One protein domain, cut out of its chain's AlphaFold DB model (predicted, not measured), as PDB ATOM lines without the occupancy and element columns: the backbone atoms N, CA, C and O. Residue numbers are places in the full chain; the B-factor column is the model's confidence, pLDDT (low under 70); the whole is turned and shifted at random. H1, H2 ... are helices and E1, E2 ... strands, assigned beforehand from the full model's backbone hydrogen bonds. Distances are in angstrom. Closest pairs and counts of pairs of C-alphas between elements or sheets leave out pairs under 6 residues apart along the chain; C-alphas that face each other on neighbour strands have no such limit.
ATOM      1  N   LEU A 120     164.886 -33.191  95.064       72.38
ATOM      2  CA  LEU A 120     164.656 -32.359  93.888       72.38
ATOM      3  C   LEU A 120     163.546 -31.345  94.167       72.38
ATOM      4  O   LEU A 120     162.459 -31.703  94.626       72.38
ATOM      5  N   VAL A 121     163.823 -30.085  93.849       74.12
ATOM      6  CA  VAL A 121     162.852 -28.996  93.918       74.12
ATOM      7  C   VAL A 121     162.478 -28.623  92.489       74.12
ATOM      8  O   VAL A 121     163.298 -28.677  91.577       74.12
ATOM      9  N   THR A 122     161.205 -28.309  92.259       71.31
ATOM     10  CA  THR A 122     160.721 -27.880  90.942       71.31
ATOM     11  C   THR A 122     160.409 -26.391  90.983       71.31
ATOM     12  O   THR A 122     159.614 -25.950  91.811       71.31
ATOM     13  N   ALA A 123     161.015 -25.630  90.074       65.50
ATOM     14  CA  ALA A 123     160.752 -24.213  89.836       65.50
ATOM     15  C   ALA A 123     160.308 -24.050  88.380       65.50
ATOM     16  O   ALA A 123     161.036 -24.440  87.477       65.50
ATOM     17  N   GLN A 124     159.098 -23.533  88.145       66.62
ATOM     18  CA  GLN A 124     158.525 -23.347  86.796       66.62
ATOM     19  C   GLN A 124     158.711 -24.551  85.844       66.62
ATOM     20  O   GLN A 124     159.088 -24.393  84.688       66.62
ATOM     21  N   SER A 125     158.434 -25.762  86.336       70.19
ATOM     22  CA  SER A 125     158.590 -27.027  85.594       70.19
ATOM     23  C   SER A 125     160.030 -27.458  85.284       70.19
ATOM     24  O   SER A 125     160.202 -28.505  84.671       70.19
ATOM     25  N   ILE A 126     161.048 -26.728  85.749       79.38
ATOM     26  CA  ILE A 126     162.456 -27.136  85.689       79.38
ATOM     27  C   ILE A 126     162.843 -27.748  87.034       79.38
ATOM     28  O   ILE A 126     162.619 -27.162  88.101       79.38
ATOM     29  N   GLN A 127     163.407 -28.953  86.989       83.50
ATOM     30  CA  GLN A 127     163.946 -29.609  88.173       83.50
ATOM     31  C   GLN A 127     165.337 -29.071  88.476       83.50
ATOM     32  O   GLN A 127     166.207 -29.003  87.607       83.50
ATOM     33  N   PHE A 128     165.558 -28.733  89.736       84.44
ATOM     34  CA  PHE A 128     166.857 -28.322  90.225       84.44
ATOM     35  C   PHE A 128     167.139 -28.959  91.578       84.44
ATOM     36  O   PHE A 128     166.240 -29.414  92.294       84.44
ATOM     37  N   GLN A 129     168.417 -29.018  91.912       85.19
ATOM     38  CA  GLN A 129     168.893 -29.665  93.116       85.19
ATOM     39  C   GLN A 129     169.706 -28.694  93.954       85.19
ATOM     40  O   GLN A 129     170.506 -27.917  93.433       85.19
ATOM     41  N   PHE A 130     169.502 -28.776  95.267       85.50
ATOM     42  CA  PHE A 130     170.366 -28.137  96.242       85.50
ATOM     43  C   PHE A 130     171.469 -29.089  96.680       85.50
ATOM     44  O   PHE A 130     171.259 -30.288  96.887       85.50
ATOM     45  N   THR A 131     172.658 -28.540  96.858       83.06
ATOM     46  CA  THR A 131     173.800 -29.221  97.453       83.06
ATOM     47  C   THR A 131     174.490 -28.263  98.403       83.06
ATOM     48  O   THR A 131     174.914 -27.176  98.009       83.06
ATOM     49  N   SER A 132     174.608 -28.669  99.663       77.81
ATOM     50  CA  SER A 132     175.459 -27.966 100.617       77.81
ATOM     51  C   SER A 132     176.918 -28.221 100.258       77.81
ATOM     52  O   SER A 132     177.359 -29.367 100.137       77.81
ATOM     53  N   LEU A 133     177.670 -27.144 100.081       76.56
ATOM     54  CA  LEU A 133     179.106 -27.182  99.875       76.56
ATOM     55  C   LEU A 133     179.790 -26.943 101.212       76.56
ATOM     56  O   LEU A 133     179.589 -25.907 101.839       76.56
ATOM     57  N   THR A 134     180.611 -27.899 101.624       64.56
ATOM     58  CA  THR A 134     181.419 -27.792 102.840       64.56
ATOM     59  C   THR A 134     182.876 -27.924 102.425       64.56
ATOM     60  O   THR A 134     183.226 -28.888 101.744       64.56
ATOM     61  N   MET A 135     183.729 -26.974 102.800       63.38
ATOM     62  CA  MET A 135     185.179 -27.093 102.623       63.38
ATOM     63  C   MET A 135     185.854 -26.835 103.971       63.38
ATOM     64  O   MET A 135     186.008 -25.695 104.412       63.38
ATOM     65  N   GLY A 136     186.216 -27.930 104.648       60.84
ATOM     66  CA  GLY A 136     186.753 -27.895 106.009       60.84
ATOM     67  C   GLY A 136     185.766 -27.295 107.018       60.84
ATOM     68  O   GLY A 136     184.556 -27.451 106.886       60.84
ATOM     69  N   SER A 137     186.283 -26.605 108.037       54.06
ATOM     70  CA  SER A 137     185.475 -25.850 109.011       54.06
ATOM     71  C   SER A 137     185.213 -24.397 108.603       54.06
ATOM     72  O   SER A 137     184.524 -23.682 109.325       54.06
ATOM     73  N   GLU A 138     185.817 -23.938 107.507       57.28
ATOM     74  CA  GLU A 138     185.922 -22.510 107.181       57.28
ATOM     75  C   GLU A 138     184.931 -22.058 106.114       57.28
ATOM     76  O   GLU A 138     184.564 -20.884 106.087       57.28
ATOM     77  N   PHE A 139     184.475 -22.975 105.257       64.69
ATOM     78  CA  PHE A 139     183.514 -22.656 104.215       64.69
ATOM     79  C   PHE A 139     182.282 -23.547 104.287       64.69
ATOM     80  O   PHE A 139     182.363 -24.766 104.125       64.69
ATOM     81  N   ASN A 140     181.137 -22.897 104.451       75.81
ATOM     82  CA  ASN A 140     179.818 -23.462 104.230       75.81
ATOM     83  C   ASN A 140     179.158 -22.658 103.117       75.81
ATOM     84  O   ASN A 140     179.140 -21.433 103.178       75.81
ATOM     85  N   GLY A 141     178.599 -23.322 102.120       84.44
ATOM     86  CA  GLY A 141     177.882 -22.695 101.022       84.44
ATOM     87  C   GLY A 141     176.689 -23.533 100.598       84.44
ATOM     88  O   GLY A 141     176.582 -24.709 100.943       84.44
ATOM     89  N   LEU A 142     175.790 -22.929  99.834       87.50
ATOM     90  CA  LEU A 142     174.678 -23.628  99.208       87.50
ATOM     91  C   LEU A 142     174.766 -23.421  97.704       87.50
ATOM     92  O   LEU A 142     174.950 -22.303  97.225       87.50
ATOM     93  N   TYR A 143     174.668 -24.521  96.979       88.56
ATOM     94  CA  TYR A 143     174.719 -24.554  95.532       88.56
ATOM     95  C   TYR A 143     173.395 -25.085  95.006       88.56
ATOM     96  O   TYR A 143     172.944 -26.152  95.422       88.56
ATOM     97  N   ALA A 144     172.763 -24.328  94.120       90.25
ATOM     98  CA  ALA A 144     171.557 -24.724  93.415       90.25
ATOM     99  C   ALA A 144     171.884 -24.856  91.928       90.25
ATOM    100  O   ALA A 144     172.468 -23.942  91.355       90.25
ATOM    101  N   PHE A 145     171.522 -25.970  91.296       89.00
ATOM    102  CA  PHE A 145     171.785 -26.187  89.871       89.00
ATOM    103  C   PHE A 145     170.634 -26.924  89.194       89.00
ATOM    104  O   PHE A 145     170.008 -27.800  89.797       89.00
ATOM    105  N   ALA A 146     170.348 -26.557  87.945       85.31
ATOM    106  CA  ALA A 146     169.373 -27.259  87.118       85.31
ATOM    107  C   ALA A 146     169.852 -28.690  86.809       85.31
ATOM    108  O   ALA A 146     171.023 -28.912  86.505       85.31
ATOM    109  N   VAL A 147     168.944 -29.664  86.895       82.50
ATOM    110  CA  VAL A 147     169.233 -31.077  86.580       82.50
ATOM    111  C   VAL A 147     169.124 -31.349  85.079       82.50
ATOM    112  O   VAL A 147     169.763 -32.260  84.556       82.50
ATOM    113  N   GLU A 148     168.335 -30.537  84.383       82.00
ATOM    114  CA  GLU A 148     168.155 -30.571  82.936       82.00
ATOM    115  C   GLU A 148     168.825 -29.354  82.285       82.00
ATOM    116  O   GLU A 148     169.211 -28.400  82.963       82.00
ATOM    117  N   THR A 149     168.973 -29.389  80.960       83.44
ATOM    118  CA  THR A 149     169.521 -28.276  80.179       83.44
ATOM    119  C   THR A 149     168.599 -27.058  80.283       83.44
ATOM    120  O   THR A 149     167.513 -27.034  79.708       83.44
ATOM    121  N   ALA A 150     169.032 -26.069  81.060       85.25
ATOM    122  CA  ALA A 150     168.329 -24.817  81.287       85.25
ATOM    123  C   ALA A 150     169.337 -23.700  81.549       85.25
ATOM    124  O   ALA A 150     170.378 -23.935  82.168       85.25
ATOM    125  N   THR A 151     168.994 -22.485  81.142       89.38
ATOM    126  CA  THR A 151     169.805 -21.289  81.352       89.38
ATOM    127  C   THR A 151     169.022 -20.197  82.069       89.38
ATOM    128  O   THR A 151     167.800 -20.088  81.961       89.38
ATOM    129  N   PHE A 152     169.711 -19.381  82.858       90.00
ATOM    130  CA  PHE A 152     169.101 -18.242  83.521       90.00
ATOM    131  C   PHE A 152     168.724 -17.150  82.527       90.00
ATOM    132  O   PHE A 152     169.542 -16.701  81.725       90.00
ATOM    133  N   ASP A 153     167.504 -16.636  82.656       90.88
ATOM    134  CA  ASP A 153     167.146 -15.365  82.052       90.88
ATOM    135  C   ASP A 153     167.693 -14.205  82.883       90.88
ATOM    136  O   ASP A 153     167.099 -13.790  83.887       90.88
ATOM    137  N   LEU A 154     168.817 -13.655  82.428       89.56
ATOM    138  CA  LEU A 154     169.451 -12.506  83.060       89.56
ATOM    139  C   LEU A 154     168.512 -11.291  83.109       89.56
ATOM    140  O   LEU A 154     168.491 -10.587  84.117       89.56
ATOM    141  N   GLU A 155     167.669 -11.078  82.091       90.69
ATOM    142  CA  GLU A 155     166.718  -9.960  82.092       90.69
ATOM    143  C   GLU A 155     165.640 -10.123  83.175       90.69
ATOM    144  O   GLU A 155     165.226  -9.146  83.804       90.69
ATOM    145  N   ALA A 156     165.152 -11.346  83.410       90.81
ATOM    146  CA  ALA A 156     164.214 -11.620  84.500       90.81
ATOM    147  C   ALA A 156     164.867 -11.440  85.873       90.81
ATOM    148  O   ALA A 156     164.209 -10.916  86.776       90.81
ATOM    149  N   LEU A 157     166.137 -11.834  86.030       90.81
ATOM    150  CA  LEU A 157     166.892 -11.605  87.264       90.81
ATOM    151  C   LEU A 157     167.080 -10.106  87.523       90.81
ATOM    152  O   LEU A 157     166.744  -9.637  88.608       90.81
ATOM    153  N   GLN A 158     167.505  -9.337  86.518       91.88
ATOM    154  CA  GLN A 158     167.701  -7.884  86.609       91.88
ATOM    155  C   GLN A 158     166.411  -7.113  86.931       91.88
ATOM    156  O   GLN A 158     166.453  -6.057  87.557       91.88
ATOM    157  N   LYS A 159     165.239  -7.633  86.542       91.81
ATOM    158  CA  LYS A 159     163.939  -7.036  86.908       91.81
ATOM    159  C   LYS A 159     163.587  -7.208  88.386       91.81
ATOM    160  O   LYS A 159     162.740  -6.468  88.884       91.81
ATOM    161  N   LYS A 160     164.168  -8.202  89.062       90.69
ATOM    162  CA  LYS A 160     163.844  -8.565  90.450       90.69
ATOM    163  C   LYS A 160     164.941  -8.204  91.444       90.69
ATOM    164  O   LYS A 160     164.626  -7.953  92.602       90.69
ATOM    165  N   TYR A 161     166.193  -8.186  91.000       92.00
ATOM    166  CA  TYR A 161     167.365  -8.056  91.853       92.00
ATOM    167  C   TYR A 161     168.344  -7.017  91.311       92.00
ATOM    168  O   TYR A 161     168.418  -6.777  90.104       92.00
ATOM    169  N   ALA A 162     169.144  -6.442  92.209       90.12
ATOM    170  CA  ALA A 162     170.307  -5.651  91.833       90.12
ATOM    171  C   ALA A 162     171.432  -6.594  91.377       90.12
ATOM    172  O   ALA A 162     172.201  -7.101  92.193       90.12
ATOM    173  N   VAL A 163     171.468  -6.872  90.074       91.56
ATOM    174  CA  VAL A 163     172.498  -7.702  89.441       91.56
ATOM    175  C   VAL A 163     173.690  -6.822  89.060       91.56
ATOM    176  O   VAL A 163     173.523  -5.810  88.379       91.56
ATOM    177  N   GLU A 164     174.892  -7.220  89.459       92.25
ATOM    178  CA  GLU A 164     176.151  -6.661  88.977       92.25
ATOM    179  C   GLU A 164     176.734  -7.591  87.900       92.25
ATOM    180  O   GLU A 164     176.946  -8.785  88.133       92.25
ATOM    181  N   GLY A 165     176.988  -7.038  86.714       86.19
ATOM    182  CA  GLY A 165     177.498  -7.767  85.551       86.19
ATOM    183  C   GLY A 165     176.518  -7.785  84.375       86.19
ATOM    184  O   GLY A 165     175.308  -7.931  84.548       86.19
ATOM    185  N   ASP A 166     177.066  -7.650  83.166       85.56
ATOM    186  CA  ASP A 166     176.310  -7.661  81.903       85.56
ATOM    187  C   ASP A 166     176.259  -9.061  81.253       85.56
ATOM    188  O   ASP A 166     175.603  -9.261  80.231       85.56
ATOM    189  N   TRP A 167     176.980 -10.031  81.826       88.38
ATOM    190  CA  TRP A 167     177.067 -11.418  81.367       88.38
ATOM    191  C   TRP A 167     177.396 -12.354  82.541       88.38
ATOM    192  O   TRP A 167     177.838 -11.890  83.591       88.38
ATOM    193  N   PHE A 168     177.201 -13.665  82.369       88.12
ATOM    194  CA  PHE A 168     177.574 -14.663  83.378       88.12
ATOM    195  C   PHE A 168     179.108 -14.830  83.498       88.12
ATOM    196  O   PHE A 168     179.806 -14.811  82.480       88.12
ATOM    197  N   PRO A 169     179.656 -15.061  84.704       90.62
ATOM    198  CA  PRO A 169     178.953 -15.087  85.981       90.62
ATOM    199  C   PRO A 169     178.564 -13.676  86.443       90.62
ATOM    200  O   PRO A 169     179.357 -12.741  86.345       90.62
ATOM    201  N   ALA A 170     177.350 -13.546  86.975       91.62
ATOM    202  CA  ALA A 170     176.808 -12.301  87.509       91.62
ATOM    203  C   ALA A 170     176.635 -12.401  89.028       91.62
ATOM    204  O   ALA A 170     176.439 -13.493  89.570       91.62
ATOM    205  N   THR A 171     176.686 -11.273  89.731       93.81
ATOM    206  CA  THR A 171     176.526 -11.237  91.189       93.81
ATOM    207  C   THR A 171     175.235 -10.547  91.596       93.81
ATOM    208  O   THR A 171     174.838  -9.544  91.013       93.81
ATOM    209  N   ILE A 172     174.560 -11.086  92.608       92.62
ATOM    210  CA  ILE A 172     173.373 -10.481  93.217       92.62
ATOM    211  C   ILE A 172     173.651 -10.288  94.703       92.62
ATOM    212  O   ILE A 172     173.910 -11.258  95.418       92.62
ATOM    213  N   SER A 173     173.567  -9.042  95.159       89.25
ATOM    214  CA  SER A 173     173.735  -8.678  96.569       89.25
ATOM    215  C   SER A 173     172.374  -8.382  97.192       89.25
ATOM    216  O   SER A 173     171.727  -7.403  96.829       89.25
ATOM    217  N   GLU A 174     171.933  -9.214  98.134       84.69
ATOM    218  CA  GLU A 174     170.592  -9.134  98.723       84.69
ATOM    219  C   GLU A 174     170.649  -9.498 100.215       84.69
ATOM    220  O   GLU A 174     171.036 -10.610 100.561       84.69
ATOM    221  N   ASN A 175     170.224  -8.594 101.109       74.06
ATOM    222  CA  ASN A 175     170.126  -8.828 102.565       74.06
ATOM    223  C   ASN A 175     171.381  -9.477 103.197       74.06
ATOM    224  O   ASN A 175     171.272 -10.491 103.884       74.06
ATOM    225  N   ASP A 176     172.558  -8.895 102.947       77.88
ATOM    226  CA  ASP A 176     173.878  -9.375 103.403       77.88
ATOM    227  C   ASP A 176     174.358 -10.698 102.771       77.88
ATOM    228  O   ASP A 176     175.405 -11.227 103.150       77.88
ATOM    229  N   PHE A 177     173.639 -11.224 101.775       84.19
ATOM    230  CA  PHE A 177     174.057 -12.384 100.991       84.19
ATOM    231  C   PHE A 177     174.618 -11.952  99.639       84.19
ATOM    232  O   PHE A 177     174.047 -11.098  98.961       84.19
ATOM    233  N   LEU A 178     175.704 -12.607  99.229       88.50
ATOM    234  CA  LEU A 178     176.245 -12.514  97.879       88.50
ATOM    235  C   LEU A 178     175.964 -13.824  97.147       88.50
ATOM    236  O   LEU A 178     176.528 -14.869  97.486       88.50
ATOM    237  N   PHE A 179     175.096 -13.753  96.146       92.19
ATOM    238  CA  PHE A 179     174.808 -14.849  95.235       92.19
ATOM    239  C   PHE A 179     175.653 -14.686  93.975       92.19
ATOM    240  O   PHE A 179     175.693 -13.608  93.385       92.19
ATOM    241  N   ILE A 180     176.310 -15.760  93.558       92.88
ATOM    242  CA  ILE A 180     177.038 -15.851  92.295       92.88
ATOM    243  C   ILE A 180     176.186 -16.706  91.365       92.88
ATOM    244  O   ILE A 180     175.964 -17.883  91.645       92.88
ATOM    245  N   VAL A 181     175.692 -16.104  90.290       92.50
ATOM    246  CA  VAL A 181     174.847 -16.743  89.282       92.50
ATOM    247  C   VAL A 181     175.707 -17.065  88.064       92.50
ATOM    248  O   VAL A 181     176.317 -16.170  87.482       92.50
ATOM    249  N   ASP A 182     175.744 -18.332  87.674       91.25
ATOM    250  CA  ASP A 182     176.327 -18.810  86.417       91.25
ATOM    251  C   ASP A 182     175.200 -19.200  85.438       91.25
ATOM    252  O   ASP A 182     174.028 -19.012  85.753       91.25
ATOM    253  N   TYR A 183     175.511 -19.752  84.262       88.12
ATOM    254  CA  TYR A 183     174.519 -20.075  83.226       88.12
ATOM    255  C   TYR A 183     173.315 -20.874  83.739       88.12
ATOM    256  O   TYR A 183     172.194 -20.561  83.362       88.12
ATOM    257  N   SER A 184     173.520 -21.885  84.586       87.19
ATOM    258  CA  SER A 184     172.462 -22.809  85.038       87.19
ATOM    259  C   SER A 184     172.474 -23.076  86.546       87.19
ATOM    260  O   SER A 184     171.785 -23.977  87.041       87.19
ATOM    261  N   SER A 185     173.272 -22.313  87.291       90.75
ATOM    262  CA  SER A 185     173.469 -22.534  88.717       90.75
ATOM    263  C   SER A 185     173.676 -21.250  89.509       90.75
ATOM    264  O   SER A 185     174.020 -20.200  88.971       90.75
ATOM    265  N   ILE A 186     173.435 -21.343  90.816       92.38
ATOM    266  CA  ILE A 186     173.660 -20.266  91.774       92.38
ATOM    267  C   ILE A 186     174.429 -20.820  92.962       92.38
ATOM    268  O   ILE A 186     174.062 -21.846  93.539       92.38
ATOM    269  N   LEU A 187     175.472 -20.102  93.358       91.88
ATOM    270  CA  LEU A 187     176.255 -20.349  94.555       91.88
ATOM    271  C   LEU A 187     176.056 -19.212  95.557       91.88
ATOM    272  O   LEU A 187     176.076 -18.040  95.192       91.88
ATOM    273  N   VAL A 188     175.946 -19.549  96.837       91.00
ATOM    274  CA  VAL A 188     175.967 -18.575  97.933       91.00
ATOM    275  C   VAL A 188     176.837 -19.075  99.077       91.00
ATOM    276  O   VAL A 188     176.815 -20.257  99.424       91.00
ATOM    277  N   ASN A 189     177.612 -18.168  99.666       86.62
ATOM    278  CA  ASN A 189     178.416 -18.443 100.850       86.62
ATOM    279  C   ASN A 189     177.567 -18.253 102.120       86.62
ATOM    280  O   ASN A 189     176.969 -17.201 102.327       86.62
ATOM    281  N   LEU A 190     177.543 -19.274 102.975       83.62
ATOM    282  CA  LEU A 190     176.812 -19.338 104.238       83.62
ATOM    283  C   LEU A 190     177.705 -19.290 105.492       83.62
ATOM    284  O   LEU A 190     177.197 -19.373 106.609       83.62
ATOM    285  N   SER A 191     179.025 -19.167 105.338       78.81
ATOM    286  CA  SER A 191     180.016 -19.409 106.405       78.81
ATOM    287  C   SER A 191     179.855 -18.530 107.649       78.81
ATOM    288  O   SER A 191     180.200 -18.962 108.743       78.81
ATOM    289  N   ASN A 192     179.289 -17.328 107.502       76.12
ATOM    290  CA  ASN A 192     179.100 -16.363 108.594       76.12
ATOM    291  C   ASN A 192     177.625 -16.161 108.982       76.12
ATOM    292  O   ASN A 192     177.287 -15.162 109.615       76.12
ATOM    293  N   LEU A 193     176.739 -17.069 108.570       76.31
ATOM    294  CA  LEU A 193     175.296 -16.916 108.733       76.31
ATOM    295  C   LEU A 193     174.733 -17.822 109.827       76.31
ATOM    296  O   LEU A 193     175.154 -18.968 109.986       76.31
ATOM    297  N   SER A 194     173.717 -17.331 110.536       77.50
ATOM    298  CA  SER A 194     172.927 -18.136 111.470       77.50
ATOM    299  C   SER A 194     171.999 -19.116 110.740       77.50
ATOM    300  O   SER A 194     171.648 -18.916 109.577       77.50
ATOM    301  N   HIS A 195     171.527 -20.160 111.430       71.12
ATOM    302  CA  HIS A 195     170.584 -21.124 110.844       71.12
ATOM    303  C   HIS A 195     169.283 -20.484 110.328       71.12
ATOM    304  O   HIS A 195     168.775 -20.894 109.284       71.12
ATOM    305  N   ASP A 196     168.770 -19.448 110.996       77.19
ATOM    306  CA  ASP A 196     167.577 -18.725 110.534       77.19
ATOM    307  C   ASP A 196     167.837 -17.980 109.216       77.19
ATOM    308  O   ASP A 196     166.944 -17.842 108.376       77.19
ATOM    309  N   GLN A 197     169.069 -17.509 109.008       81.38
ATOM    310  CA  GLN A 197     169.482 -16.887 107.753       81.38
ATOM    311  C   GLN A 197     169.618 -17.926 106.639       81.38
ATOM    312  O   GLN A 197     169.230 -17.629 105.517       81.38
ATOM    313  N   TRP A 198     170.043 -19.159 106.938       80.56
ATOM    314  CA  TRP A 198     170.143 -20.227 105.934       80.56
ATOM    315  C   TRP A 198     168.790 -20.559 105.298       80.56
ATOM    316  O   TRP A 198     168.703 -20.704 104.079       80.56
ATOM    317  N   ALA A 199     167.725 -20.649 106.103       80.81
ATOM    318  CA  ALA A 199     166.377 -20.904 105.592       80.81
ATOM    319  C   ALA A 199     165.923 -19.794 104.629       80.81
ATOM    320  O   ALA A 199     165.453 -20.082 103.528       80.81
ATOM    321  N   LYS A 200     166.162 -18.528 104.994       83.81
ATOM    322  CA  LYS A 200     165.877 -17.369 104.133       83.81
ATOM    323  C   LYS A 200     166.706 -17.384 102.850       83.81
ATOM    324  O   LYS A 200     166.177 -17.112 101.776       83.81
ATOM    325  N   THR A 201     167.991 -17.725 102.939       86.12
ATOM    326  CA  THR A 201     168.861 -17.855 101.766       86.12
ATOM    327  C   THR A 201     168.349 -18.937 100.819       86.12
ATOM    328  O   THR A 201     168.324 -18.735  99.608       86.12
ATOM    329  N   LYS A 202     167.873 -20.066 101.353       86.50
ATOM    330  CA  LYS A 202     167.297 -21.152 100.557       86.50
ATOM    331  C   LYS A 202     166.012 -20.730  99.847       86.50
ATOM    332  O   LYS A 202     165.877 -20.991  98.655       86.50
ATOM    333  N   GLU A 203     165.101 -20.043 100.533       87.75
ATOM    334  CA  GLU A 203     163.897 -19.471  99.909       87.75
ATOM    335  C   GLU A 203     164.257 -18.521  98.761       87.75
ATOM    336  O   GLU A 203     163.654 -18.587  97.688       87.75
ATOM    337  N   LYS A 204     165.290 -17.693  98.951       89.31
ATOM    338  CA  LYS A 204     165.792 -16.789  97.911       89.31
ATOM    339  C   LYS A 204     166.418 -17.519  96.735       89.31
ATOM    340  O   LYS A 204     166.133 -17.153  95.600       89.31
ATOM    341  N   LEU A 205     167.183 -18.582  96.973       89.50
ATOM    342  CA  LEU A 205     167.671 -19.423  95.884       89.50
ATOM    343  C   LEU A 205     166.513 -20.037  95.101       89.50
ATOM    344  O   LEU A 205     166.524 -19.947  93.884       89.50
ATOM    345  N   VAL A 206     165.485 -20.595  95.755       89.25
ATOM    346  CA  VAL A 206     164.295 -21.111  95.044       89.25
ATOM    347  C   VAL A 206     163.656 -20.012  94.191       89.25
ATOM    348  O   VAL A 206     163.309 -20.246  93.034       89.25
ATOM    349  N   GLU A 207     163.509 -18.805  94.741       90.19
ATOM    350  CA  GLU A 207     162.964 -17.653  94.020       90.19
ATOM    351  C   GLU A 207     163.797 -17.312  92.775       90.19
ATOM    352  O   GLU A 207     163.230 -17.150  91.692       90.19
ATOM    353  N   MET A 208     165.125 -17.267  92.909       91.44
ATOM    354  CA  MET A 208     166.045 -16.999  91.805       91.44
ATOM    355  C   MET A 208     166.011 -18.118  90.764       91.44
ATOM    356  O   MET A 208     165.876 -17.808  89.586       91.44
ATOM    357  N   MET A 209     166.017 -19.393  91.174       90.31
ATOM    358  CA  MET A 209     165.927 -20.564  90.285       90.31
ATOM    359  C   MET A 209     164.643 -20.566  89.431       90.31
ATOM    360  O   MET A 209     164.637 -21.147  88.352       90.31
ATOM    361  N   ASN A 210     163.578 -19.848  89.822       89.12
ATOM    362  CA  ASN A 210     162.407 -19.613  88.954       89.12
ATOM    363  C   ASN A 210     162.686 -18.694  87.752       89.12
ATOM    364  O   ASN A 210     161.778 -18.436  86.966       89.12
ATOM    365  N   CYS A 211     163.890 -18.141  87.632       89.69
ATOM    366  CA  CYS A 211     164.323 -17.377  86.464       89.69
ATOM    367  C   CYS A 211     165.081 -18.250  85.453       89.69
ATOM    368  O   CYS A 211     165.543 -17.726  84.442       89.69
ATOM    369  N   LEU A 212     165.205 -19.559  85.702       88.19
ATOM    370  CA  LEU A 212     165.659 -20.516  84.699       88.19
ATOM    371  C   LEU A 212     164.646 -20.625  83.556       88.19
ATOM    372  O   LEU A 212     163.431 -20.555  83.757       88.19
ATOM    373  N   ARG A 213     165.161 -20.844  82.353       86.06
ATOM    374  CA  ARG A 213     164.409 -21.149  81.143       86.06
ATOM    375  C   ARG A 213     164.988 -22.406  80.501       86.06
ATOM    376  O   ARG A 213     166.200 -22.590  80.563       86.06
ATOM    377  N   PRO A 214     164.157 -23.266  79.895       83.94
ATOM    378  CA  PRO A 214     164.671 -24.314  79.023       83.94
ATOM    379  C   PRO A 214     165.420 -23.668  77.852       83.94
ATOM    380  O   PRO A 214     164.989 -22.611  77.378       83.94
ATOM    381  N   ASP A 215     166.503 -24.304  77.412       72.31
ATOM    382  CA  ASP A 215     167.219 -23.902  76.192       72.31
ATOM    383  C   ASP A 215     166.379 -24.112  74.918       72.31
ATOM    384  O   ASP A 215     165.593 -25.092  74.855       72.31
TER     385      ASP A 215
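Overview. This is residues 120 to 215 of the 215 residues of an uncharacterized protein of filamentous cyanobacterium CCP2 (UniProt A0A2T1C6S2). A twisted sheet of six strands, curled like part of a barrel, curls round one long helix, H2. A pair of three-residue strands, E4 and E8, and the short helix H1 lie toward the end of H2 at Met 209. The printed part has 96 residues, with two named helices and eight named strands in the order E1 E2 E3 E4 H1 E5 E6 E7 H2 E8; the class is mixed, helices and strands. The large sheet runs E1 E2 E3 E7 E6 E5 and is antiparallel throughout, as is the small sheet E4 E8. The whole is compact, with a radius of gyration of the C-alphas of 12.7 A, and spans 37 by 28 by 21 A.

Along the chain. E1, residues 121 to 123, begins with C-alpha 121 at (162.852, -28.996, 93.918). E2, residues 126 to 135, is 28.3 A long, and E3, residues 139 to 146, 22.7 A. E4 is residues 150 to 152 and H1 residues 154 to 160, 10.1 A. E5, residues 170 to 174, E6, residues 177 to 181, and E7, residues 185 to 189, measure 13.2 A, 12.5 A and 13.7 A. H2, residues 195 to 209, is 21.1 A long and begins with C-alpha 195 at (170.584, -21.124, 110.844). E8, residues 212 to 214, ends with C-alpha 214 at (164.671, -24.314, 79.023).

Arrangement. E1 E2 E3 and E5 E6 E7 are meanders, each strand the antiparallel neighbour of the one before. In hairpin E1 and E2, N 121 and O 128 are 3.0 A apart; in hairpin E2 and E3, N 131 and O 143 are 2.8 A apart. The pairing is staggered: E2 pairs with E1 over residues 126 to 128 and with E3 over 128 to 135. E3 and E7 have N 186 and O 144 at 2.8 A, hairpin E6 and E7 N 180 and O 187 at 2.8 A, and hairpin E5 and E6 N 181 and O 170 at 2.8 A. H2 is on one face of this sheet, making two layers, helix and sheet; the closest C-alphas of H2 and E3 are those of Leu 205 and Ala 144, 7.0 A. H1 only grazes the sheet, with residues 154 to 158. H1 and H2 are close but not clearly touching, their closest C-alphas those of Leu 157 and Met 208, 7.1 A, at a steep tilt of 52 degrees, opposite ways. E4 and E8 are antiparallel, with N 213 and O 151 at 2.8 A. Within hydrogen-bond range are 2 of 3 O i to N i+4 pairs in H1 and 10 of 11 in H2.

Size, cuts and confidence. The C-alphas farthest apart, those of Ser 137 and Asp 215, are 37.6 A apart. The printed part has no cut and no long link. Mean pLDDT of the printed part is 83.7, with residues 123 to 124 and 134 to 139 under 70.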